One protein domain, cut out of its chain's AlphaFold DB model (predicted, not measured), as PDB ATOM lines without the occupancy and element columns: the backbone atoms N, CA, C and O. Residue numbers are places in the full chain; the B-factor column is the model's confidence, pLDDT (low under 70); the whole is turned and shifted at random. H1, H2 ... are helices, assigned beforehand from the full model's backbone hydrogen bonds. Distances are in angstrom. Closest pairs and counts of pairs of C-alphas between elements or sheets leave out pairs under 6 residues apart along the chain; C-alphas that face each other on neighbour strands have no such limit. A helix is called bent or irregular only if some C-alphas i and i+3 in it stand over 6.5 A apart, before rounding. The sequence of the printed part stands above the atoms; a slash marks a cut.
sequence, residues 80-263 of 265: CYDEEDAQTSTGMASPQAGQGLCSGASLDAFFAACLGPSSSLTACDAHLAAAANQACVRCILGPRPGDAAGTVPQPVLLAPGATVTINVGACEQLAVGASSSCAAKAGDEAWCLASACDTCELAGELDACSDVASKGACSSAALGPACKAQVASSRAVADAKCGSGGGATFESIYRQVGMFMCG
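What this domain is: This is residues 80 to 263 of the 265 residues of an uncharacterized protein of Polyangiaceae bacterium (UniProt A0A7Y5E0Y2). A rounded body of helices in two groups, with H1, H2 and H3 in one and H4 to H9 in the other; H10 bridges them, packing on H1 and H3 of the first group and on H4 and H9 of the second. The hairpin of H4 and H5 is the core of the larger group, and the long loop of residues 142 to 167 runs from H3 to H4, passing through the middle of the domain. The printed part has 184 residues with ten named helices, H1 to H10 in order along the chain, and no named strand; the class is all helix, and the helix packing is mostly crossed. The whole is compact, with a radius of gyration of the C-alphas of 15.7 A and spans of 41 by 38 by 34 A.

How they stand to each other: Residues 80 to 103 hold no named element and lead to H1, residues 104 to 114. H2, residues 121 to 129, touches H1 and forms a helical hairpin with it, at a steep tilt of 42 degrees, opposite ways; their closest C-alphas, of Cys 114 and Cys 124, are 4.6 A apart. H3, residues 131 to 141, touches H1 about perpendicular at 80 degrees, the closest C-alphas being those of Ser 106 and Cys 136 at 7.2 A. H2 and H3 only just touch, and only at the corner by their link, with 3 pairs of C-alphas within 8 A. In the long link after H3, residues 157 to 158 pair antiparallel with residues 165 to 166. H4, residues 168 to 175, and H5, residues 180 to 196, form a second helical hairpin: they touch at a shallow tilt of 7 degrees, opposite ways, with the C-alphas of Ala 170 and Ala 183 closest at 4.4 A. H6, residues 203 to 215, touches H5 at a steep tilt of 60 degrees, opposite ways, H6 with residues 209 to 214 alone and H5 with residues 189 to 196 alone; the closest C-alphas, of Leu 193 and Ser 210, are 5.7 A apart. H7, residues 217 to 220, only just touches H5, with 3 pairs of C-alphas within 8 A; those of Cys 192 and Cys 218 are closest at 5.7 A. H8, residues 225 to 233, touches H4, with the C-alphas of Gln 173 and Val 231 closest at 6.2 A. H9, residues 235 to 242, touches H4, with the C-alphas of Glu 172 and Ala 238 closest at 4.7 A. H10, residues 250 to 262, touches H1, its closest C-alphas being those of Leu 107 and Arg 255 at 6.6 A. H10 touches H3 with residues 258 to 262 alone, Cys 139 and Cys 262 having the closest C-alphas at 5.9 A. It touches H4 with residues 257 to 261 alone, where the C-alphas of Cys 171 and Val 257 are closest at 6.3 A. H9 and H10 touch about perpendicular at 90 degrees, the C-alphas of Cys 242 and Val 257 being closest at 5.0 A. Among the pairs apart are H2 and H5, and H3 and H4. Every O i to N i+4 pair is within hydrogen-bond range in H1, H2, H4, H5, H6, H8, H9 and H10; in H3 it is 5 of 7, and H7 is too short for such a pair.

Where its parts are: H1 begins at C-alpha 104, (43.351, -14.242, 27.150), and is 15.4 A long from first to last C-alpha. H2 is 12.0 A and H3 15.2 A; H3 is irregular, with C-alphas 132 and 135 7.6 A apart. H5, the longest helix, runs 24.1 A from C-alpha 180 at (35.863, -3.638, 6.219), after H4 with 10.1 A. H6 is 18.7 A, and H7 is irregular, with C-alphas 217 and 220 7.1 A apart. H8 is 12.0 A and H9 10.1 A. H10 is 16.9 A and ends at C-alpha 262, (42.928, -11.287, 18.066).

The domain as a whole: The two C-alphas farthest apart, of Thr 122 and Ala 226, are 44.7 A apart. The printed part has no cut. The link from H3 to H4, 26 residues, is the long one. Mean pLDDT of the printed part is 90.5, and residues 243 to 247 are under 70.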
ATOM      1  N   CYS A  80      50.933  21.103  20.975       83.75
ATOM      2  CA  CYS A  80      51.587  19.816  20.733       83.75
ATOM      3  C   CYS A  80      51.206  19.160  19.388       83.75
ATOM      4  O   CYS A  80      51.699  18.074  19.093       83.75
ATOM      5  N   TYR A  81      50.329  19.789  18.591       87.94
ATOM      6  CA  TYR A  81      49.959  19.305  17.256       87.94
ATOM      7  C   TYR A  81      51.111  19.486  16.261       87.94
ATOM      8  O   TYR A  81      51.661  20.586  16.159       87.94
ATOM      9  N   ASP A  82      51.398  18.442  15.483       87.06
ATOM     10  CA  ASP A  82      52.332  18.477  14.357       87.06
ATOM     11  C   ASP A  82      51.701  17.844  13.103       87.06
ATOM     12  O   ASP A  82      51.289  16.682  13.090       87.06
ATOM     13  N   GLU A  83      51.595  18.626  12.027       88.50
ATOM     14  CA  GLU A  83      51.026  18.150  10.764       88.50
ATOM     15  C   GLU A  83      51.993  17.281   9.953       88.50
ATOM     16  O   GLU A  83      51.540  16.471   9.141       88.50
ATOM     17  N   GLU A  84      53.305  17.429  10.161       89.44
ATOM     18  CA  GLU A  84      54.331  16.634   9.479       89.44
ATOM     19  C   GLU A  84      54.354  15.192  10.006       89.44
ATOM     20  O   GLU A  84      54.670  14.260   9.259       89.44
ATOM     21  N   ASP A  85      53.933  15.003  11.258       87.75
ATOM     22  CA  ASP A  85      53.827  13.695  11.903       87.75
ATOM     23  C   ASP A  85      52.504  12.975  11.599       87.75
ATOM     24  O   ASP A  85      52.383  11.781  11.875       87.75
ATOM     25  N   ALA A  86      51.527  13.641  10.972       89.44
ATOM     26  CA  ALA A  86      50.234  13.056  10.628       89.44
ATOM     27  C   ALA A  86      50.366  11.931   9.578       89.44
ATOM     28  O   ALA A  86      50.483  12.156   8.369       89.44
ATOM     29  N   GLN A  87      50.299  10.684  10.035       87.25
ATOM     30  CA  GLN A  87      50.464   9.481   9.222       87.25
ATOM     31  C   GLN A  87      49.170   8.675   9.119       87.25
ATOM     32  O   GLN A  87      48.350   8.638  10.023       87.25
ATOM     33  N   THR A  88      48.990   7.943   8.025       84.06
ATOM     34  CA  THR A  88      47.916   6.941   7.916       84.06
ATOM     35  C   THR A  88      48.502   5.541   7.996       84.06
ATOM     36  O   THR A  88      49.698   5.349   7.766       84.06
ATOM     37  N   SER A  89      47.665   4.532   8.239       81.12
ATOM     38  CA  SER A  89      48.088   3.131   8.369       81.12
ATOM     39  C   SER A  89      48.463   2.470   7.020       81.12
ATOM     40  O   SER A  89      48.298   1.265   6.808       81.12
ATOM     41  N   THR A  90      48.964   3.266   6.068       77.94
ATOM     42  CA  THR A  90      49.231   2.859   4.685       77.94
ATOM     43  C   THR A  90      50.089   1.594   4.651       77.94
ATOM     44  O   THR A  90      51.167   1.529   5.233       77.94
ATOM     45  N   GLY A  91      49.611   0.575   3.933       81.44
ATOM     46  CA  GLY A  91      50.304  -0.708   3.815       81.44
ATOM     47  C   GLY A  91      49.872  -1.770   4.828       81.44
ATOM     48  O   GLY A  91      50.425  -2.868   4.796       81.44
ATOM     49  N   MET A  92      48.869  -1.509   5.667       90.50
ATOM     50  CA  MET A  92      48.174  -2.538   6.449       90.50
ATOM     51  C   MET A  92      46.955  -3.093   5.700       90.50
ATOM     52  O   MET A  92      46.347  -2.423   4.865       90.50
ATOM     53  N   ALA A  93      46.607  -4.348   5.980       92.81
ATOM     54  CA  ALA A  93      45.329  -4.919   5.571       92.81
ATOM     55  C   ALA A  93      44.198  -4.348   6.441       92.81
ATOM     56  O   ALA A  93      44.436  -3.854   7.547       92.81
ATOM     57  N   SER A  94      42.951  -4.469   5.980       93.25
ATOM     58  CA  SER A  94      41.797  -4.107   6.806       93.25
ATOM     59  C   SER A  94      41.813  -4.871   8.139       93.25
ATOM     60  O   SER A  94      42.183  -6.051   8.151       93.25
ATOM     61  N   PRO A  95      41.400  -4.232   9.248       93.88
ATOM     62  CA  PRO A  95      41.295  -4.886  10.548       93.88
ATOM     63  C   PRO A  95      40.314  -6.063  10.482       93.88
ATOM     64  O   PRO A  95      39.381  -6.075   9.672       93.88
ATOM     65  N   GLN A  96      40.529  -7.060  11.338       94.69
ATOM     66  CA  GLN A  96      39.730  -8.285  11.394       94.69
ATOM     67  C   GLN A  96      39.375  -8.632  12.840       94.69
ATOM     68  O   GLN A  96      40.182  -8.418  13.746       94.69
ATOM     69  N   ALA A  97      38.180  -9.192  13.035       95.69
ATOM     70  CA  ALA A  97      37.733  -9.754  14.306       95.69
ATOM     71  C   ALA A  97      37.973 -11.270  14.354       95.69
ATOM     72  O   ALA A  97      37.960 -11.930  13.313       95.69
ATOM     73  N   GLY A  98      38.150 -11.822  15.556       94.88
ATOM     74  CA  GLY A  98      38.147 -13.266  15.792       94.88
ATOM     75  C   GLY A  98      39.281 -14.032  15.104       94.88
ATOM     76  O   GLY A  98      39.061 -15.142  14.622       94.88
ATOM     77  N   GLN A  99      40.486 -13.458  15.011       95.31
ATOM     78  CA  GLN A  99      41.594 -14.068  14.256       95.31
ATOM     79  C   GLN A  99      42.151 -15.366  14.880       95.31
ATOM     80  O   GLN A  99      42.888 -16.099  14.223       95.31
ATOM     81  N   GLY A 100      41.836 -15.664  16.144       96.56
ATOM     82  CA  GLY A 100      42.284 -16.871  16.849       96.56
ATOM     83  C   GLY A 100      43.792 -16.926  17.119       96.56
ATOM     84  O   GLY A 100      44.337 -18.008  17.325       96.56
ATOM     85  N   LEU A 101      44.474 -15.778  17.098       96.69
ATOM     86  CA  LEU A 101      45.931 -15.664  17.239       96.69
ATOM     87  C   LEU A 101      46.378 -15.464  18.690       96.69
ATOM     88  O   LEU A 101      47.523 -15.767  19.022       96.69
ATOM     89  N   CYS A 102      45.491 -14.959  19.544       97.25
ATOM     90  CA  CYS A 102      45.736 -14.708  20.957       97.25
ATOM     91  C   CYS A 102      44.789 -15.523  21.841       97.25
ATOM     92  O   CYS A 102      43.611 -15.701  21.540       97.25
ATOM     93  N   SER A 103      45.295 -15.953  22.994       96.56
ATOM     94  CA  SER A 103      44.459 -16.337  24.133       96.56
ATOM     95  C   SER A 103      44.370 -15.177  25.127       96.56
ATOM     96  O   SER A 103      45.224 -14.288  25.107       96.56
ATOM     97  N   GLY A 104      43.405 -15.217  26.052       95.50
ATOM     98  CA  GLY A 104      43.351 -14.242  27.150       95.50
ATOM     99  C   GLY A 104      44.654 -14.202  27.957       95.50
ATOM    100  O   GLY A 104      45.167 -13.128  28.240       95.50
ATOM    101  N   ALA A 105      45.261 -15.366  28.214       96.50
ATOM    102  CA  ALA A 105      46.549 -15.454  28.906       96.50
ATOM    103  C   ALA A 105      47.706 -14.829  28.105       96.50
ATOM    104  O   ALA A 105      48.626 -14.267  28.692       96.50
ATOM    105  N   SER A 106      47.673 -14.911  26.771       96.62
ATOM    106  CA  SER A 106      48.681 -14.280  25.909       96.62
ATOM    107  C   SER A 106      48.583 -12.753  25.949       96.62
ATOM    108  O   SER A 106      49.616 -12.092  26.001       96.62
ATOM    109  N   LEU A 107      47.363 -12.204  25.971       96.50
ATOM    110  CA  LEU A 107      47.131 -10.762  26.119       96.50
ATOM    111  C   LEU A 107      47.579 -10.267  27.499       96.50
ATOM    112  O   LEU A 107      48.297  -9.276  27.581       96.50
ATOM    113  N   ASP A 108      47.236 -10.990  28.570       96.38
ATOM    114  CA  ASP A 108      47.658 -10.639  29.933       96.38
ATOM    115  C   ASP A 108      49.185 -10.667  30.072       96.38
ATOM    116  O   ASP A 108      49.788  -9.769  30.658       96.38
ATOM    117  N   ALA A 109      49.829 -11.686  29.494       96.06
ATOM    118  CA  ALA A 109      51.281 -11.811  29.507       96.06
ATOM    119  C   ALA A 109      51.964 -10.696  28.704       96.06
ATOM    120  O   ALA A 109      53.007 -10.201  29.132       96.06
ATOM    121  N   PHE A 110      51.386 -10.284  27.570       96.62
ATOM    122  CA  PHE A 110      51.870  -9.129  26.817       96.62
ATOM    123  C   PHE A 110      51.725  -7.844  27.637       96.62
ATOM    124  O   PHE A 110      52.696  -7.104  27.786       96.62
ATOM    125  N   PHE A 111      50.541  -7.599  28.210       95.88
ATOM    126  CA  PHE A 111      50.278  -6.418  29.027       95.88
ATOM    127  C   PHE A 111      51.267  -6.334  30.190       95.88
ATOM    128  O   PHE A 111      51.978  -5.341  30.316       95.88
ATOM    129  N   ALA A 112      51.406  -7.399  30.979       95.62
ATOM    130  CA  ALA A 112      52.327  -7.439  32.112       95.62
ATOM    131  C   ALA A 112      53.797  -7.224  31.704       95.62
ATOM    132  O   ALA A 112      54.549  -6.584  32.441       95.62
ATOM    133  N   ALA A 113      54.209  -7.744  30.543       95.19
ATOM    134  CA  ALA A 113      55.580  -7.616  30.060       95.19
ATOM    135  C   ALA A 113      55.891  -6.228  29.478       95.19
ATOM    136  O   ALA A 113      57.009  -5.748  29.671       95.19
ATOM    137  N   CYS A 114      54.931  -5.603  28.785       94.62
ATOM    138  CA  CYS A 114      55.181  -4.452  27.910       94.62
ATOM    139  C   CYS A 114      54.439  -3.156  28.273       94.62
ATOM    140  O   CYS A 114      54.957  -2.092  27.961       94.62
ATOM    141  N   LEU A 115      53.249  -3.215  28.882       91.50
ATOM    142  CA  LEU A 115      52.389  -2.031  29.092       91.50
ATOM    143  C   LEU A 115      52.044  -1.768  30.562       91.50
ATOM    144  O   LEU A 115      51.700  -0.650  30.934       91.50
ATOM    145  N   GLY A 116      52.093  -2.803  31.398       89.12
ATOM    146  CA  GLY A 116      51.670  -2.744  32.787       89.12
ATOM    147  C   GLY A 116      52.663  -2.008  33.691       89.12
ATOM    148  O   GLY A 116      53.821  -1.796  33.322       89.12
ATOM    149  N   PRO A 117      52.258  -1.683  34.928       88.00
ATOM    150  CA  PRO A 117      53.089  -0.938  35.880       88.00
ATOM    151  C   PRO A 117      54.360  -1.689  36.306       88.00
ATOM    152  O   PRO A 117      55.320  -1.078  36.764       88.00
ATOM    153  N   SER A 118      54.375  -3.016  36.166       85.06
ATOM    154  CA  SER A 118      55.538  -3.871  36.424       85.06
ATOM    155  C   SER A 118      56.340  -4.213  35.164       85.06
ATOM    156  O   SER A 118      57.214  -5.082  35.223       85.06
ATOM    157  N   SER A 119      56.007  -3.613  34.018       89.69
ATOM    158  CA  SER A 119      56.707  -3.874  32.763       89.69
ATOM    159  C   SER A 119      58.166  -3.425  32.847       89.69
ATOM    160  O   SER A 119      58.555  -2.556  33.630       89.69
ATOM    161  N   SER A 120      59.010  -4.061  32.042       91.06
ATOM    162  CA  SER A 120      60.400  -3.648  31.872       91.06
ATOM    163  C   SER A 120      60.830  -3.929  30.445       91.06
ATOM    164  O   SER A 120      60.325  -4.861  29.817       91.06
ATOM    165  N   LEU A 121      61.810  -3.171  29.956       88.00
ATOM    166  CA  LEU A 121      62.331  -3.347  28.602       88.00
ATOM    167  C   LEU A 121      62.779  -4.795  28.356       88.00
ATOM    168  O   LEU A 121      62.397  -5.412  27.370       88.00
ATOM    169  N   THR A 122      63.507  -5.379  29.310       94.56
ATOM    170  CA  THR A 122      63.982  -6.764  29.215       94.56
ATOM    171  C   THR A 122      62.841  -7.780  29.178       94.56
ATOM    172  O   THR A 122      62.907  -8.737  28.406       94.56
ATOM    173  N   ALA A 123      61.797  -7.597  29.994       93.00
ATOM    174  CA  ALA A 123      60.644  -8.498  29.989       93.00
ATOM    175  C   ALA A 123      59.856  -8.392  28.677       93.00
ATOM    176  O   ALA A 123      59.492  -9.420  28.104       93.00
ATOM    177  N   CYS A 124      59.644  -7.170  28.183       94.44
ATOM    178  CA  CYS A 124      58.959  -6.943  26.920       94.44
ATOM    179  C   CYS A 124      59.743  -7.537  25.743       94.44
ATOM    180  O   CYS A 124      59.193  -8.344  24.996       94.44
ATOM    181  N   ASP A 125      61.043  -7.253  25.630       93.12
ATOM    182  CA  ASP A 125      61.899  -7.791  24.566       93.12
ATOM    183  C   ASP A 125      61.903  -9.325  24.557       93.12
ATOM    184  O   ASP A 125      61.752  -9.951  23.503       93.12
ATOM    185  N   ALA A 126      62.014  -9.946  25.737       94.06
ATOM    186  CA  ALA A 126      61.941 -11.396  25.869       94.06
ATOM    187  C   ALA A 126      60.581 -11.941  25.403       94.06
ATOM    188  O   ALA A 126      60.529 -12.953  24.700       94.06
ATOM    189  N   HIS A 127      59.484 -11.258  25.744       94.44
ATOM    190  CA  HIS A 127      58.139 -11.638  25.320       94.44
ATOM    191  C   HIS A 127      57.956 -11.511  23.799       94.44
ATOM    192  O   HIS A 127      57.432 -12.436  23.171       94.44
ATOM    193  N   LEU A 128      58.412 -10.404  23.201       93.19
ATOM    194  CA  LEU A 128      58.331 -10.124  21.762       93.19
ATOM    195  C   LEU A 128      59.187 -11.089  20.928       93.19
ATOM    196  O   LEU A 128      58.795 -11.474  19.821       93.19
ATOM    197  N   ALA A 129      60.344 -11.498  21.457       91.56
ATOM    198  CA  ALA A 129      61.260 -12.432  20.810       91.56
ATOM    199  C   ALA A 129      60.797 -13.897  20.892       91.56
ATOM    200  O   ALA A 129      61.237 -14.723  20.088       91.56
ATOM    201  N   ALA A 130      59.906 -14.243  21.827       94.00
ATOM    202  CA  ALA A 130      59.468 -15.622  22.015       94.00
ATOM    203  C   ALA A 130      58.660 -16.119  20.803       94.00
ATOM    204  O   ALA A 130      57.608 -15.573  20.466       94.00
ATOM    205  N   ALA A 131      59.126 -17.196  20.161       92.88
ATOM    206  CA  ALA A 131      58.507 -17.740  18.948       92.88
ATOM    207  C   ALA A 131      57.018 -18.090  19.135       92.88
ATOM    208  O   ALA A 131      56.207 -17.832  18.250       92.88
ATOM    209  N   ALA A 132      56.653 -18.610  20.312       93.50
ATOM    210  CA  ALA A 132      55.277 -18.964  20.655       93.50
ATOM    211  C   ALA A 132      54.318 -17.756  20.700       93.50
ATOM    212  O   ALA A 132      53.116 -17.933  20.530       93.50
ATOM    213  N   ASN A 133      54.835 -16.535  20.878       92.44
ATOM    214  CA  ASN A 133      54.025 -15.321  21.001       92.44
ATOM    215  C   ASN A 133      53.896 -14.555  19.678       92.44
ATOM    216  O   ASN A 133      53.098 -13.628  19.586       92.44
ATOM    217  N   GLN A 134      54.666 -14.920  18.648       91.94
ATOM    218  CA  GLN A 134      54.838 -14.126  17.425       91.94
ATOM    219  C   GLN A 134      53.517 -13.782  16.729       91.94
ATOM    220  O   GLN A 134      53.325 -12.636  16.331       91.94
ATOM    221  N   ALA A 135      52.608 -14.751  16.606       93.81
ATOM    222  CA  ALA A 135      51.313 -14.546  15.963       93.81
ATOM    223  C   ALA A 135      50.424 -13.574  16.756       93.81
ATOM    224  O   ALA A 135      49.897 -12.619  16.187       93.81
ATOM    225  N   CYS A 136      50.326 -13.771  18.074       96.31
ATOM    226  CA  CYS A 136      49.560 -12.891  18.948       96.31
ATOM    227  C   CYS A 136      50.142 -11.469  18.966       96.31
ATOM    228  O   CYS A 136      49.431 -10.498  18.724       96.31
ATOM    229  N   VAL A 137      51.462 -11.345  19.142       94.50
ATOM    230  CA  VAL A 137      52.179 -10.061  19.121       94.50
ATOM    231  C   VAL A 137      51.971  -9.325  17.800       94.50
ATOM    232  O   VAL A 137      51.779  -8.114  17.807       94.50
ATOM    233  N   ARG A 138      51.981 -10.033  16.665       93.75
ATOM    234  CA  ARG A 138      51.739  -9.429  15.348       93.75
ATOM    235  C   ARG A 138      50.306  -8.915  15.195       93.75
ATOM    236  O   ARG A 138      50.106  -7.915  14.525       93.75
ATOM    237  N   CYS A 139      49.327  -9.543  15.841       96.44
ATOM    238  CA  CYS A 139      47.966  -9.010  15.893       96.44
ATOM    239  C   CYS A 139      47.852  -7.788  16.824       96.44
ATOM    240  O   CYS A 139      47.145  -6.829  16.520       96.44
ATOM    241  N   ILE A 140      48.586  -7.794  17.943       96.69
ATOM    242  CA  ILE A 140      48.568  -6.693  18.913       96.69
ATOM    243  C   ILE A 140      49.262  -5.440  18.370       96.69
ATOM    244  O   ILE A 140      48.720  -4.355  18.531       96.69
ATOM    245  N   LEU A 141      50.445  -5.590  17.765       93.50
ATOM    246  CA  LEU A 141      51.330  -4.485  17.362       93.50
ATOM    247  C   LEU A 141      51.376  -4.236  15.850       93.50
ATOM    248  O   LEU A 141      51.872  -3.203  15.415       93.50
ATOM    249  N   GLY A 142      50.865  -5.165  15.044       91.94
ATOM    250  CA  GLY A 142      50.738  -4.983  13.602       91.94
ATOM    251  C   GLY A 142      51.984  -5.421  12.826       91.94
ATOM    252  O   GLY A 142      52.701  -6.337  13.256       91.94
ATOM    253  N   PRO A 143      52.211  -4.848  11.627       87.44
ATOM    254  CA  PRO A 143      53.278  -5.280  10.733       87.44
ATOM    255  C   PRO A 143      54.674  -5.024  11.304       87.44
ATOM    256  O   PRO A 143      54.931  -4.061  12.022       87.44
ATOM    257  N   ARG A 144      55.612  -5.885  10.917       84.81
ATOM    258  CA  ARG A 144      57.040  -5.778  11.216       84.81
ATOM    259  C   ARG A 144      57.835  -5.436   9.953       84.81
ATOM    260  O   ARG A 144      57.378  -5.695   8.841       84.81
ATOM    261  N   PRO A 145      59.063  -4.910  10.090       81.38
ATOM    262  CA  PRO A 145      59.932  -4.685   8.940       81.38
ATOM    263  C   PRO A 145      60.136  -5.964   8.136       81.38
ATOM    264  O   PRO A 145      60.472  -7.010   8.694       81.38
ATOM    265  N   GLY A 146      59.977  -5.854   6.820       83.19
ATOM    266  CA  GLY A 146      60.057  -6.988   5.904       83.19
ATOM    267  C   GLY A 146      58.720  -7.686   5.655       83.19
ATOM    268  O   GLY A 146      58.655  -8.520   4.753       83.19
ATOM    269  N   ASP A 147      57.655  -7.330   6.381       85.75
ATOM    270  CA  ASP A 147      56.310  -7.760   6.021       85.75
ATOM    271  C   ASP A 147      55.872  -7.124   4.701       85.75
ATOM    272  O   ASP A 147      56.153  -5.959   4.409       85.75
ATOM    273  N   ALA A 148      55.166  -7.908   3.889       87.75
ATOM    274  CA  ALA A 148      54.599  -7.412   2.649       87.75
ATOM    275  C   ALA A 148      53.415  -6.480   2.939       87.75
ATOM    276  O   ALA A 148      52.555  -6.782   3.777       87.75
ATOM    277  N   ALA A 149      53.344  -5.369   2.207       87.44
ATOM    278  CA  ALA A 149      52.240  -4.425   2.314       87.44
ATOM    279  C   ALA A 149      50.889  -5.124   2.074       87.44
ATOM    280  O   ALA A 149      50.751  -5.956   1.177       87.44
ATOM    281  N   GLY A 150      49.897  -4.787   2.893       87.31
ATOM    282  CA  GLY A 150      48.534  -5.304   2.809       87.31
ATOM    283  C   GLY A 150      48.361  -6.737   3.316       87.31
ATOM    284  O   GLY A 150      47.293  -7.307   3.113       87.31
ATOM    285  N   THR A 151      49.372  -7.339   3.957       88.81
ATOM    286  CA  THR A 151      49.274  -8.722   4.473       88.81
ATOM    287  C   THR A 151      48.975  -8.817   5.963       88.81
ATOM    288  O   THR A 151      48.462  -9.838   6.413       88.81
ATOM    289  N   VAL A 152      49.271  -7.766   6.733       90.38
ATOM    290  CA  VAL A 152      49.028  -7.725   8.179       90.38
ATOM    291  C   VAL A 152      47.877  -6.773   8.456       90.38
ATOM    292  O   VAL A 152      47.983  -5.612   8.055       90.38
ATOM    293  N   PRO A 153      46.789  -7.230   9.102       92.38
ATOM    294  CA  PRO A 153      45.699  -6.360   9.525       92.38
ATOM    295  C   PRO A 153      46.183  -5.214  10.408       92.38
ATOM    296  O   PRO A 153      47.196  -5.336  11.100       92.38
ATOM    297  N   GLN A 154      45.423  -4.121  10.416       94.38
ATOM    298  CA  GLN A 154      45.609  -3.073  11.414       94.38
ATOM    299  C   GLN A 154      45.576  -3.661  12.842       94.38
ATOM    300  O   GLN A 154      44.746  -4.534  13.127       94.38
ATOM    301  N   PRO A 155      46.465  -3.186  13.727       95.56
ATOM    302  CA  PRO A 155      46.653  -3.756  15.053       95.56
ATOM    303  C   PRO A 155      45.571  -3.376  16.062       95.56
ATOM    304  O   PRO A 155      44.780  -2.454  15.850       95.56
ATOM    305  N   VAL A 156      45.608  -4.067  17.206       96.75
ATOM    306  CA  VAL A 156      44.905  -3.666  18.438       96.75
ATOM    307  C   VAL A 156      45.483  -2.378  19.013       96.75
ATOM    308  O   VAL A 156      44.725  -1.549  19.503       96.75
ATOM    309  N   LEU A 157      46.807  -2.216  18.977       95.38
ATOM    310  CA  LEU A 157      47.506  -1.040  19.483       95.38
ATOM    311  C   LEU A 157      48.063  -0.215  18.328       95.38
ATOM    312  O   LEU A 157      48.829  -0.719  17.509       95.38
ATOM    313  N   LEU A 158      47.707   1.062  18.291       91.94
ATOM    314  CA  LEU A 158      48.268   2.055  17.390       91.94
ATOM    315  C   LEU A 158      49.452   2.700  18.108       91.94
ATOM    316  O   LEU A 158      49.283   3.313  19.161       91.94
ATOM    317  N   ALA A 159      50.644   2.524  17.550       87.62
ATOM    318  CA  ALA A 159      51.887   3.053  18.099       87.62
ATOM    319  C   ALA A 159      52.665   3.804  17.004       87.62
ATOM    320  O   ALA A 159      53.701   3.314  16.548       87.62
ATOM    321  N   PRO A 160      52.135   4.938  16.502       79.25
ATOM    322  CA  PRO A 160      52.799   5.710  15.453       79.25
ATOM    323  C   PRO A 160      54.096   6.387  15.919       79.25
ATOM    324  O   PRO A 160      54.939   6.707  15.083       79.25
ATOM    325  N   GLY A 161      54.268   6.574  17.229       79.31
ATOM    326  CA  GLY A 161      55.420   7.235  17.835       79.31
ATOM    327  C   GLY A 161      55.682   6.740  19.258       79.31
ATOM    328  O   GLY A 161      55.795   5.533  19.496       79.31
ATOM    329  N   ALA A 162      55.815   7.667  20.203       73.12
ATOM    330  CA  ALA A 162      56.038   7.374  21.619       73.12
ATOM    331  C   ALA A 162      54.748   6.987  22.365       73.12
ATOM    332  O   ALA A 162      54.814   6.331  23.410       73.12
ATOM    333  N   THR A 163      53.592   7.366  21.827       75.25
ATOM    334  CA  THR A 163      52.272   7.099  22.389       75.25
ATOM    335  C   THR A 163      51.705   5.800  21.840       75.25
ATOM    336  O   THR A 163      51.812   5.481  20.654       75.25
ATOM    337  N   VAL A 164      51.059   5.045  22.727       86.19
ATOM    338  CA  VAL A 164      50.330   3.826  22.385       86.19
ATOM    339  C   VAL A 164      48.860   4.035  22.711       86.19
ATOM    340  O   VAL A 164      48.501   4.283  23.863       86.19
ATOM    341  N   THR A 165      48.007   3.897  21.702       89.44
ATOM    342  CA  THR A 165      46.550   3.982  21.846       89.44
ATOM    343  C   THR A 165      45.891   2.685  21.403       89.44
ATOM    344  O   THR A 165      46.435   1.929  20.598       89.44
ATOM    345  N   ILE A 166      44.717   2.381  21.948       93.94
ATOM    346  CA  ILE A 166      43.951   1.201  21.535       93.94
ATOM    347  C   ILE A 166      43.109   1.565  20.307       93.94
ATOM    348  O   ILE A 166      42.436   2.594  20.295       93.94
ATOM    349  N   ASN A 167      43.085   0.696  19.295       95.12
ATOM    350  CA  ASN A 167      42.308   0.851  18.064       95.12
ATOM    351  C   ASN A 167      40.804   0.587  18.283       95.12
ATOM    352  O   ASN A 167      40.189  -0.287  17.660       95.12
ATOM    353  N   VAL A 168      40.204   1.334  19.211       94.75
ATOM    354  CA  VAL A 168      38.788   1.224  19.579       94.75
ATOM    355  C   VAL A 168      37.906   1.514  18.365       94.75
ATOM    356  O   VAL A 168      36.962   0.771  18.121       94.75
ATOM    357  N   GLY A 169      38.254   2.508  17.541       93.44
ATOM    358  CA  GLY A 169      37.479   2.867  16.350       93.44
ATOM    359  C   GLY A 169      37.303   1.706  15.363       93.44
ATOM    360  O   GLY A 169      36.180   1.420  14.942       93.44
ATOM    361  N   ALA A 170      38.380   0.987  15.021       95.44
ATOM    362  CA  ALA A 170      38.271  -0.198  14.168       95.44
ATOM    363  C   ALA A 170      37.486  -1.327  14.848       95.44
ATOM    364  O   ALA A 170      36.666  -1.981  14.198       95.44
ATOM    365  N   CYS A 171      37.706  -1.539  16.151       97.19
ATOM    366  CA  CYS A 171      36.965  -2.526  16.930       97.19
ATOM    367  C   CYS A 171      35.457  -2.260  16.881       97.19
ATOM    368  O   CYS A 171      34.693  -3.172  16.572       97.19
ATOM    369  N   GLU A 172      35.019  -1.023  17.136       96.38
ATOM    370  CA  GLU A 172      33.601  -0.660  17.180       96.38
ATOM    371  C   GLU A 172      32.926  -0.900  15.823       96.38
ATOM    372  O   GLU A 172      31.834  -1.468  15.767       96.38
ATOM    373  N   GLN A 173      33.597  -0.549  14.721       97.44
ATOM    374  CA  GLN A 173      33.102  -0.813  13.366       97.44
ATOM    375  C   GLN A 173      32.954  -2.317  13.094       97.44
ATOM    376  O   GLN A 173      31.924  -2.762  12.584       97.44
ATOM    377  N   LEU A 174      33.953  -3.118  13.471       97.19
ATOM    378  CA  LEU A 174      33.888  -4.574  13.346       97.19
ATOM    379  C   LEU A 174      32.778  -5.177  14.224       97.19
ATOM    380  O   LEU A 174      32.057  -6.068  13.775       97.19
ATOM    381  N   ALA A 175      32.609  -4.682  15.451       96.94
ATOM    382  CA  ALA A 175      31.626  -5.176  16.415       96.94
ATOM    383  C   ALA A 175      30.184  -5.013  15.927       96.94
ATOM    384  O   ALA A 175      29.356  -5.894  16.158       96.94
ATOM    385  N   VAL A 176      29.884  -3.919  15.220       96.25
ATOM    386  CA  VAL A 176      28.545  -3.661  14.666       96.25
ATOM    387  C   VAL A 176      28.337  -4.260  13.272       96.25
ATOM    388  O   VAL A 176      27.287  -4.049  12.668       96.25
ATOM    389  N   GLY A 177      29.319  -5.006  12.751       95.69
ATOM    390  CA  GLY A 177      29.253  -5.618  11.424       95.69
ATOM    391  C   GLY A 177      29.319  -4.608  10.276       95.69
ATOM    392  O   GLY A 177      28.759  -4.863   9.207       95.69
ATOM    393  N   ALA A 178      29.971  -3.458  10.483       94.81
ATOM    394  CA  ALA A 178      30.222  -2.495   9.418       94.81
ATOM    395  C   ALA A 178      31.138  -3.092   8.334       94.81
ATOM    396  O   ALA A 178      31.799  -4.116   8.527       94.81
ATOM    397  N   SER A 179      31.201  -2.442   7.169       93.56
ATOM    398  CA  SER A 179      32.102  -2.890   6.106       93.56
ATOM    399  C   SER A 179      33.567  -2.814   6.549       93.56
ATOM    400  O   SER A 179      33.964  -1.933   7.316       93.56
ATOM    401  N   SER A 180      34.412  -3.680   5.985       91.75
ATOM    402  CA  SER A 180      35.863  -3.638   6.219       91.75
ATOM    403  C   SER A 180      36.484  -2.284   5.857       91.75
ATOM    404  O   SER A 180      37.470  -1.881   6.467       91.75
ATOM    405  N   SER A 181      35.885  -1.548   4.914       93.75
ATOM    406  CA  SER A 181      36.279  -0.177   4.583       93.75
ATOM    407  C   SER A 181      35.973   0.828   5.697       93.75
ATOM    408  O   SER A 181      36.797   1.706   5.933       93.75
ATOM    409  N   CYS A 182      34.840   0.701   6.401       95.31
ATOM    410  CA  CYS A 182      34.533   1.535   7.565       95.31
ATOM    411  C   CYS A 182      35.512   1.252   8.706       95.31
ATOM    412  O   CYS A 182      36.051   2.185   9.292       95.31
ATOM    413  N   ALA A 183      35.793  -0.024   8.982       95.31
ATOM    414  CA  ALA A 183      36.743  -0.399  10.025       95.31
ATOM    415  C   ALA A 183      38.176   0.056   9.700       95.31
ATOM    416  O   ALA A 183      38.837   0.633  10.560       95.31
ATOM    417  N   ALA A 184      38.631  -0.120   8.453       93.94
ATOM    418  CA  ALA A 184      39.943   0.360   8.014       93.94
ATOM    419  C   ALA A 184      40.061   1.886   8.117       93.94
ATOM    420  O   ALA A 184      41.057   2.381   8.639       93.94
ATOM    421  N   LYS A 185      39.029   2.629   7.688       94.44
ATOM    422  CA  LYS A 185      39.010   4.093   7.808       94.44
ATOM    423  C   LYS A 185      38.990   4.573   9.253       94.44
ATOM    424  O   LYS A 185      39.654   5.553   9.555       94.44
ATOM    425  N   ALA A 186      38.279   3.882  10.142       94.31
ATOM    426  CA  ALA A 186      38.285   4.221  11.562       94.31
ATOM    427  C   ALA A 186      39.683   4.042  12.177       94.31
ATOM    428  O   ALA A 186      40.128   4.897  12.938       94.31
ATOM    429  N   GLY A 187      40.397   2.974  11.807       93.38
ATOM    430  CA  GLY A 187      41.788   2.794  12.216       93.38
ATOM    431  C   GLY A 187      42.754   3.791  11.565       93.38
ATOM    432  O   GLY A 187      43.675   4.245  12.234       93.38
ATOM    433  N   ASP A 188      42.537   4.187  10.305       93.19
ATOM    434  CA  ASP A 188      43.331   5.238   9.641       93.19
ATOM    435  C   ASP A 188      43.159   6.603  10.315       93.19
ATOM    436  O   ASP A 188      44.146   7.305  10.525       93.19
ATOM    437  N   GLU A 189      41.918   6.984  10.640       93.31
ATOM    438  CA  GLU A 189      41.614   8.220  11.368       93.31
ATOM    439  C   GLU A 189      42.307   8.199  12.733       93.31
ATOM    440  O   GLU A 189      43.052   9.122  13.046       93.31
ATOM    441  N   ALA A 190      42.152   7.114  13.499       92.06
ATOM    442  CA  ALA A 190      42.782   6.977  14.809       92.06
ATOM    443  C   ALA A 190      44.321   7.002  14.737       92.06
ATOM    444  O   ALA A 190      44.955   7.660  15.558       92.06
ATOM    445  N   TRP A 191      44.930   6.345  13.742       92.44
ATOM    446  CA  TRP A 191      46.383   6.379  13.534       92.44
ATOM    447  C   TRP A 191      46.867   7.796  13.213       92.44
ATOM    448  O   TRP A 191      47.864   8.254  13.770       92.44
ATOM    449  N   CYS A 192      46.138   8.511  12.356       93.94
ATOM    450  CA  CYS A 192      46.478   9.881  11.992       93.94
ATOM    451  C   CYS A 192      46.397  10.827  13.182       93.94
ATOM    452  O   CYS A 192      47.353  11.551  13.438       93.94
ATOM    453  N   LEU A 193      45.321  10.761  13.963       91.88
ATOM    454  CA  LEU A 193      45.186  11.585  15.163       91.88
ATOM    455  C   LEU A 193      46.271  11.253  16.197       91.88
ATOM    456  O   LEU A 193      46.914  12.158  16.711       91.88
ATOM    457  N   ALA A 194      46.535   9.966  16.447       89.94
ATOM    458  CA  ALA A 194      47.567   9.553  17.397       89.94
ATOM    459  C   ALA A 194      48.977  10.001  16.976       89.94
ATOM    460  O   ALA A 194      49.781  10.343  17.831       89.94
ATOM    461  N   SER A 195      49.271  10.005  15.675       91.50
ATOM    462  CA  SER A 195      50.571  10.439  15.148       91.50
ATOM    463  C   SER A 195      50.734  11.960  15.167       91.50
ATOM    464  O   SER A 195      51.728  12.455  15.681       91.50
ATOM    465  N   ALA A 196      49.715  12.705  14.727       91.06
ATOM    466  CA  ALA A 196      49.721  14.167  14.742       91.06
ATOM    467  C   ALA A 196      49.745  14.767  16.161       91.06
ATOM    468  O   ALA A 196      50.114  15.927  16.341       91.06
ATOM    469  N   CYS A 197      49.318  13.992  17.162       89.81
ATOM    470  CA  CYS A 197      49.215  14.404  18.559       89.81
ATOM    471  C   CYS A 197      50.169  13.645  19.491       89.81
ATOM    472  O   CYS A 197      49.976  13.672  20.705       89.81
ATOM    473  N   ASP A 198      51.193  12.970  18.956       87.56
ATOM    474  CA  ASP A 198      52.068  12.069  19.728       87.56
ATOM    475  C   ASP A 198      52.813  12.770  20.878       87.56
ATOM    476  O   ASP A 198      53.228  12.126  21.838       87.56
ATOM    477  N   THR A 199      52.966  14.096  20.800       86.19
ATOM    478  CA  THR A 199      53.640  14.906  21.829       86.19
ATOM    479  C   THR A 199      52.688  15.546  22.847       86.19
ATOM    480  O   THR A 199      53.141  16.268  23.736       86.19
ATOM    481  N   CYS A 200      51.379  15.308  22.727       83.75
ATOM    482  CA  CYS A 200      50.366  15.828  23.642       83.75
ATOM    483  C   CYS A 200      50.266  14.943  24.889       83.75
ATOM    484  O   CYS A 200      49.816  13.801  24.816       83.75
ATOM    485  N   GLU A 201      50.659  15.470  26.048       79.50
ATOM    486  CA  GLU A 201      50.705  14.692  27.295       79.50
ATOM    487  C   GLU A 201      49.441  14.864  28.145       79.50
ATOM    488  O   GLU A 201      49.065  13.970  28.905       79.50
ATOM    489  N   LEU A 202      48.766  16.011  28.033       77.62
ATOM    490  CA  LEU A 202      47.571  16.315  28.812       77.62
ATOM    491  C   LEU A 202      46.304  16.008  28.010       77.62
ATOM    492  O   LEU A 202      46.204  16.356  26.838       77.62
ATOM    493  N   ALA A 203      45.288  15.442  28.667       71.69
ATOM    494  CA  ALA A 203      44.014  15.103  28.021       71.69
ATOM    495  C   ALA A 203      43.380  16.302  27.285       71.69
ATOM    496  O   ALA A 203      42.991  16.194  26.127       71.69
ATOM    497  N   GLY A 204      43.381  17.490  27.905       75.00
ATOM    498  CA  GLY A 204      42.852  18.701  27.267       75.00
ATOM    499  C   GLY A 204      43.655  19.182  26.048       75.00
ATOM    500  O   GLY A 204      43.090  19.812  25.156       75.00
ATOM    501  N   GLU A 205      44.954  18.879  25.985       82.56
ATOM    502  CA  GLU A 205      45.789  19.164  24.810       82.56
ATOM    503  C   GLU A 205      45.539  18.143  23.699       82.56
ATOM    504  O   GLU A 205      45.496  18.508  22.525       82.56
ATOM    505  N   LEU A 206      45.322  16.876  24.066       81.50
ATOM    506  CA  LEU A 206      45.003  15.803  23.130       81.50
ATOM    507  C   LEU A 206      43.661  16.046  22.424       81.50
ATOM    508  O   LEU A 206      43.582  15.882  21.205       81.50
ATOM    509  N   ASP A 207      42.638  16.496  23.155       81.94
ATOM    510  CA  ASP A 207      41.334  16.874  22.591       81.94
ATOM    511  C   ASP A 207      41.469  18.025  21.585       81.94
ATOM    512  O   ASP A 207      40.982  17.950  20.451       81.94
ATOM    513  N   ALA A 208      42.177  19.090  21.973       85.19
ATOM    514  CA  ALA A 208      42.400  20.245  21.109       85.19
ATOM    515  C   ALA A 208      43.240  19.885  19.875       85.19
ATOM    516  O   ALA A 208      42.922  20.309  18.762       85.19
ATOM    517  N   CYS A 209      44.285  19.076  20.053       88.75
ATOM    518  CA  CYS A 209      45.093  18.573  18.953       88.75
ATOM    519  C   CYS A 209      44.263  17.713  17.994       88.75
ATOM    520  O   CYS A 209      44.315  17.928  16.785       88.75
ATOM    521  N   SER A 210      43.439  16.802  18.517       87.94
ATOM    522  CA  SER A 210      42.594  15.927  17.701       87.94
ATOM    523  C   SER A 210      41.582  16.724  16.870       87.94
ATOM    524  O   SER A 210      41.361  16.424  15.691       87.94
ATOM    525  N   ASP A 211      40.997  17.783  17.439       88.06
ATOM    526  CA  ASP A 211      40.098  18.685  16.712       88.06
ATOM    527  C   ASP A 211      40.822  19.415  15.567       88.06
ATOM    528  O   ASP A 211      40.318  19.444  14.439       88.06
ATOM    529  N   VAL A 212      42.029  19.937  15.814       89.06
ATOM    530  CA  VAL A 212      42.855  20.591  14.783       89.06
ATOM    531  C   VAL A 212      43.273  19.594  13.698       89.06
ATOM    532  O   VAL A 212      43.050  19.847  12.511       89.06
ATOM    533  N   ALA A 213      43.804  18.435  14.086       90.25
ATOM    534  CA  ALA A 213      44.273  17.396  13.178       90.25
ATOM    535  C   ALA A 213      43.145  16.866  12.280       90.25
ATOM    536  O   ALA A 213      43.324  16.751  11.065       90.25
ATOM    537  N   SER A 214      41.959  16.603  12.843       88.88
ATOM    538  CA  SER A 214      40.799  16.087  12.096       88.88
ATOM    539  C   SER A 214      40.278  17.058  11.028       88.88
ATOM    540  O   SER A 214      39.788  16.626   9.982       88.88
ATOM    541  N   LYS A 215      40.416  18.371  11.257       88.56
ATOM    542  CA  LYS A 215      40.071  19.425  10.286       88.56
ATOM    543  C   LYS A 215      41.205  19.710   9.299       88.56
ATOM    544  O   LYS A 215      40.934  20.196   8.203       88.56
ATOM    545  N   GLY A 216      42.444  19.412   9.688       91.06
ATOM    546  CA  GLY A 216      43.661  19.589   8.902       91.06
ATOM    547  C   GLY A 216      44.123  18.298   8.223       91.06
ATOM    548  O   GLY A 216      43.395  17.711   7.411       91.06
ATOM    549  N   ALA A 217      45.350  17.871   8.538       90.50
ATOM    550  CA  ALA A 217      46.053  16.777   7.865       90.50
ATOM    551  C   ALA A 217      45.297  15.432   7.894       90.50
ATOM    552  O   ALA A 217      45.333  14.673   6.921       90.50
ATOM    553  N   CYS A 218      44.522  15.166   8.950       92.38
ATOM    554  CA  CYS A 218      43.767  13.920   9.109       92.38
ATOM    555  C   CYS A 218      42.379  13.929   8.457       92.38
ATOM    556  O   CYS A 218      41.703  12.897   8.439       92.38
ATOM    557  N   SER A 219      41.952  15.036   7.844       92.00
ATOM    558  CA  SER A 219      40.635  15.140   7.190       92.00
ATOM    559  C   SER A 219      40.410  14.099   6.084       92.00
ATOM    560  O   SER A 219      39.293  13.625   5.883       92.00
ATOM    561  N   SER A 220      41.471  13.680   5.389       88.12
ATOM    562  CA  SER A 220      41.410  12.635   4.353       88.12
ATOM    563  C   SER A 220      41.234  11.211   4.918       88.12
ATOM    564  O   SER A 220      40.750  10.299   4.227       88.12
ATOM    565  N   ALA A 221      41.608  11.015   6.183       88.19
ATOM    566  CA  ALA A 221      41.416   9.780   6.930       88.19
ATOM    567  C   ALA A 221      40.046   9.727   7.622       88.19
ATOM    568  O   ALA A 221      39.578   8.630   7.915       88.19
ATOM    569  N   ALA A 222      39.388  10.879   7.801       88.94
ATOM    570  CA  ALA A 222      38.143  11.012   8.546       88.94
ATOM    571  C   ALA A 222      37.078   9.987   8.132       88.94
ATOM    572  O   ALA A 222      36.718   9.833   6.956       88.94
ATOM    573  N   LEU A 223      36.524   9.305   9.131       90.44
ATOM    574  CA  LEU A 223      35.470   8.332   8.941       90.44
ATOM    575  C   LEU A 223      34.169   9.033   8.531       90.44
ATOM    576  O   LEU A 223      33.668   9.944   9.198       90.44
ATOM    577  N   GLY A 224      33.597   8.578   7.416       91.38
ATOM    578  CA  GLY A 224      32.386   9.161   6.853       91.38
ATOM    579  C   GLY A 224      31.150   9.008   7.759       91.38
ATOM    580  O   GLY A 224      31.059   8.063   8.551       91.38
ATOM    581  N   PRO A 225      30.141   9.886   7.602       93.44
ATOM    582  CA  PRO A 225      28.958   9.914   8.465       93.44
ATOM    583  C   PRO A 225      28.148   8.612   8.433       93.44
ATOM    584  O   PRO A 225      27.557   8.244   9.441       93.44
ATOM    585  N   ALA A 226      28.153   7.879   7.314       94.38
ATOM    586  CA  ALA A 226      27.467   6.591   7.210       94.38
ATOM    587  C   ALA A 226      28.060   5.531   8.160       94.38
ATOM    588  O   ALA A 226      27.314   4.857   8.864       94.38
ATOM    589  N   CYS A 227      29.392   5.421   8.232       95.00
ATOM    590  CA  CYS A 227      30.068   4.496   9.146       95.00
ATOM    591  C   CYS A 227      29.897   4.928  10.614       95.00
ATOM    592  O   CYS A 227      29.669   4.094  11.491       95.00
ATOM    593  N   LYS A 228      29.945   6.243  10.889       93.31
ATOM    594  CA  LYS A 228      29.668   6.798  12.229       93.31
ATOM    595  C   LYS A 228      28.235   6.476  12.681       93.31
ATOM    596  O   LYS A 228      28.024   6.039  13.810       93.31
ATOM    597  N   ALA A 229      27.256   6.608  11.783       94.62
ATOM    598  CA  ALA A 229      25.856   6.295  12.064       94.62
ATOM    599  C   ALA A 229      25.620   4.804  12.364       94.62
ATOM    600  O   ALA A 229      24.792   4.490  13.216       94.62
ATOM    601  N   GLN A 230      26.354   3.889  11.719       94.50
ATOM    602  CA  GLN A 230      26.250   2.450  12.000       94.50
ATOM    603  C   GLN A 230      26.637   2.125  13.446       94.50
ATOM    604  O   GLN A 230      25.850   1.497  14.156       94.50
ATOM    605  N   VAL A 231      27.790   2.615  13.914       93.81
ATOM    606  CA  VAL A 231      28.207   2.431  15.315       93.81
ATOM    607  C   VAL A 231      27.225   3.097  16.270       93.81
ATOM    608  O   VAL A 231      26.799   2.462  17.230       93.81
ATOM    609  N   ALA A 232      26.785   4.325  15.980       93.75
ATOM    610  CA  ALA A 232      25.804   5.021  16.814       93.75
ATOM    611  C   ALA A 232      24.484   4.238  16.947       93.75
ATOM    612  O   ALA A 232      23.938   4.128  18.043       93.75
ATOM    613  N   SER A 233      23.993   3.641  15.854       94.88
ATOM    614  CA  SER A 233      22.755   2.845  15.859       94.88
ATOM    615  C   SER A 233      22.860   1.531  16.644       94.88
ATOM    616  O   SER A 233      21.848   1.012  17.108       94.88
ATOM    617  N   SER A 234      24.083   1.030  16.839       95.06
ATOM    618  CA  SER A 234      24.386  -0.245  17.497       95.06
ATOM    619  C   SER A 234      25.350  -0.060  18.673       95.06
ATOM    620  O   SER A 234      26.145  -0.951  18.980       95.06
ATOM    621  N   ARG A 235      25.283   1.094  19.351       92.00
ATOM    622  CA  ARG A 235      26.279   1.505  20.350       92.00
ATOM    623  C   ARG A 235      26.454   0.488  21.476       92.00
ATOM    624  O   ARG A 235      27.577   0.151  21.815       92.00
ATOM    625  N   ALA A 236      25.359  -0.092  21.964       91.94
ATOM    626  CA  ALA A 236      25.410  -1.127  22.995       91.94
ATOM    627  C   ALA A 236      26.205  -2.378  22.564       91.94
ATOM    628  O   ALA A 236      26.855  -3.010  23.393       91.94
ATOM    629  N   VAL A 237      26.175  -2.738  21.273       94.44
ATOM    630  CA  VAL A 237      26.966  -3.855  20.726       94.44
ATOM    631  C   VAL A 237      28.445  -3.480  20.673       94.44
ATOM    632  O   VAL A 237      29.288  -4.282  21.072       94.44
ATOM    633  N   ALA A 238      28.748  -2.262  20.220       93.00
ATOM    634  CA  ALA A 238      30.104  -1.730  20.184       93.00
ATOM    635  C   ALA A 238      30.720  -1.669  21.595       93.00
ATOM    636  O   ALA A 238      31.767  -2.269  21.832       93.00
ATOM    637  N   ASP A 239      30.023  -1.066  22.561       90.19
ATOM    638  CA  ASP A 239      30.480  -0.941  23.952       90.19
ATOM    639  C   ASP A 239      30.714  -2.318  24.597       90.19
ATOM    640  O   ASP A 239      31.721  -2.538  25.273       90.19
ATOM    641  N   ALA A 240      29.833  -3.291  24.335       91.38
ATOM    642  CA  ALA A 240      29.962  -4.650  24.862       91.38
ATOM    643  C   ALA A 240      31.175  -5.426  24.311       91.38
ATOM    644  O   ALA A 240      31.580  -6.429  24.906       91.38
ATOM    645  N   LYS A 241      31.756  -5.003  23.182       92.12
ATOM    646  CA  LYS A 241      32.903  -5.669  22.538       92.12
ATOM    647  C   LYS A 241      34.198  -4.864  22.591       92.12
ATOM    648  O   LYS A 241      35.260  -5.470  22.522       92.12
ATOM    649  N   CYS A 242      34.109  -3.547  22.728       92.31
ATOM    650  CA  CYS A 242      35.245  -2.639  22.579       92.31
ATOM    651  C   CYS A 242      35.441  -1.702  23.777       92.31
ATOM    652  O   CYS A 242      36.453  -1.015  23.830       92.31
ATOM    653  N   GLY A 243      34.534  -1.720  24.760       69.19
ATOM    654  CA  GLY A 243      34.859  -1.312  26.125       69.19
ATOM    655  C   GLY A 243      34.939   0.176  26.424       69.19
ATOM    656  O   GLY A 243      35.636   0.547  27.355       69.19
ATOM    657  N   SER A 244      34.218   1.045  25.722       62.19
ATOM    658  CA  SER A 244      34.234   2.494  25.987       62.19
ATOM    659  C   SER A 244      33.228   2.965  27.061       62.19
ATOM    660  O   SER A 244      32.896   4.147  27.134       62.19
ATOM    661  N   GLY A 245      32.729   2.062  27.917       57.97
ATOM    662  CA  GLY A 245      31.823   2.405  29.021       57.97
ATOM    663  C   GLY A 245      32.527   3.165  30.157       57.97
ATOM    664  O   GLY A 245      33.684   2.894  30.470       57.97
ATOM    665  N   GLY A 246      31.829   4.112  30.793       58.12
ATOM    666  CA  GLY A 246      32.404   4.984  31.827       58.12
ATOM    667  C   GLY A 246      33.091   4.217  32.966       58.12
ATOM    668  O   GLY A 246      32.476   3.367  33.609       58.12
ATOM    669  N   GLY A 247      34.364   4.539  33.219       67.50
ATOM    670  CA  GLY A 247      35.183   3.938  34.281       67.50
ATOM    671  C   GLY A 247      36.042   2.737  33.861       67.50
ATOM    672  O   GLY A 247      36.706   2.153  34.718       67.50
ATOM    673  N   ALA A 248      36.053   2.360  32.579       82.88
ATOM    674  CA  ALA A 248      36.966   1.341  32.067       82.88
ATOM    675  C   ALA A 248      38.431   1.816  32.145       82.88
ATOM    676  O   ALA A 248      38.756   2.951  31.806       82.88
ATOM    677  N   THR A 249      39.328   0.939  32.598       89.06
ATOM    678  CA  THR A 249      40.774   1.196  32.585       89.06
ATOM    679  C   THR A 249      41.362   0.840  31.225       89.06
ATOM    680  O   THR A 249      40.852  -0.065  30.559       89.06
ATOM    681  N   PHE A 250      42.490   1.452  30.852       89.19
ATOM    682  CA  PHE A 250      43.230   1.096  29.636       89.19
ATOM    683  C   PHE A 250      43.453  -0.423  29.510       89.19
ATOM    684  O   PHE A 250      43.200  -1.001  28.459       89.19
ATOM    685  N   GLU A 251      43.847  -1.095  30.600       92.31
ATOM    686  CA  GLU A 251      44.027  -2.554  30.633       92.31
ATOM    687  C   GLU A 251      42.742  -3.312  30.274       92.31
ATOM    688  O   GLU A 251      42.769  -4.249  29.474       92.31
ATOM    689  N   SER A 252      41.602  -2.896  30.833       92.50
ATOM    690  CA  SER A 252      40.318  -3.546  30.562       92.50
ATOM    691  C   SER A 252      39.880  -3.382  29.103       92.50
ATOM    692  O   SER A 252      39.459  -4.361  28.486       92.50
ATOM    693  N   ILE A 253      40.072  -2.189  28.525       93.88
ATOM    694  CA  ILE A 253      39.763  -1.899  27.118       93.88
ATOM    695  C   ILE A 253      40.704  -2.681  26.207       93.88
ATOM    696  O   ILE A 253      40.249  -3.364  25.289       93.88
ATOM    697  N   TYR A 254      42.008  -2.658  26.498       95.31
ATOM    698  CA  TYR A 254      43.020  -3.409  25.762       95.31
ATOM    699  C   TYR A 254      42.662  -4.893  25.715       95.31
ATOM    700  O   TYR A 254      42.680  -5.508  24.649       95.31
ATOM    701  N   ARG A 255      42.286  -5.468  26.861       94.75
ATOM    702  CA  ARG A 255      41.916  -6.878  26.948       94.75
ATOM    703  C   ARG A 255      40.659  -7.181  26.143       94.75
ATOM    704  O   ARG A 255      40.609  -8.208  25.470       94.75
ATOM    705  N   GLN A 256      39.655  -6.311  26.197       95.19
ATOM    706  CA  GLN A 256      38.390  -6.514  25.496       95.19
ATOM    707  C   GLN A 256      38.560  -6.406  23.976       95.19
ATOM    708  O   GLN A 256      38.208  -7.343  23.256       95.19
ATOM    709  N   VAL A 257      39.200  -5.331  23.503       96.62
ATOM    710  CA  VAL A 257      39.527  -5.122  22.086       96.62
ATOM    711  C   VAL A 257      40.474  -6.213  21.585       96.62
ATOM    712  O   VAL A 257      40.239  -6.803  20.533       96.62
ATOM    713  N   GLY A 258      41.506  -6.547  22.362       96.88
ATOM    714  CA  GLY A 258      42.466  -7.598  22.039       96.88
ATOM    715  C   GLY A 258      41.815  -8.971  21.911       96.88
ATOM    716  O   GLY A 258      42.085  -9.692  20.951       96.88
ATOM    717  N   MET A 259      40.906  -9.325  22.822       96.75
ATOM    718  CA  MET A 259      40.139 -10.568  22.716       96.75
ATOM    719  C   MET A 259      39.199 -10.557  21.513       96.75
ATOM    720  O   MET A 259      39.076 -11.576  20.845       96.75
ATOM    721  N   PHE A 260      38.556  -9.431  21.211       97.31
ATOM    722  CA  PHE A 260      37.639  -9.345  20.079       97.31
ATOM    723  C   PHE A 260      38.361  -9.412  18.724       97.31
ATOM    724  O   PHE A 260      37.912 -10.116  17.821       97.31
ATOM    725  N   MET A 261      39.488  -8.716  18.574       97.12
ATOM    726  CA  MET A 261      40.233  -8.663  17.312       97.12
ATOM    727  C   MET A 261      41.141  -9.881  17.117       97.12
ATOM    728  O   MET A 261      41.148 -10.493  16.048       97.12
ATOM    729  N   CYS A 262      41.888 -10.262  18.154       97.69
ATOM    730  CA  CYS A 262      42.928 -11.287  18.066       97.69
ATOM    731  C   CYS A 262      42.536 -12.629  18.685       97.69
ATOM    732  O   CYS A 262      43.214 -13.625  18.430       97.69
ATOM    733  N   GLY A 263      41.498 -12.672  19.521       96.12
ATOM    734  CA  GLY A 263      41.022 -13.895  20.161       96.12
ATOM    735  C   GLY A 263      40.273 -14.820  19.208       96.12
ATOM    736  O   GLY A 263      40.132 -14.539  18.020       96.12
TER     737      GLY A 263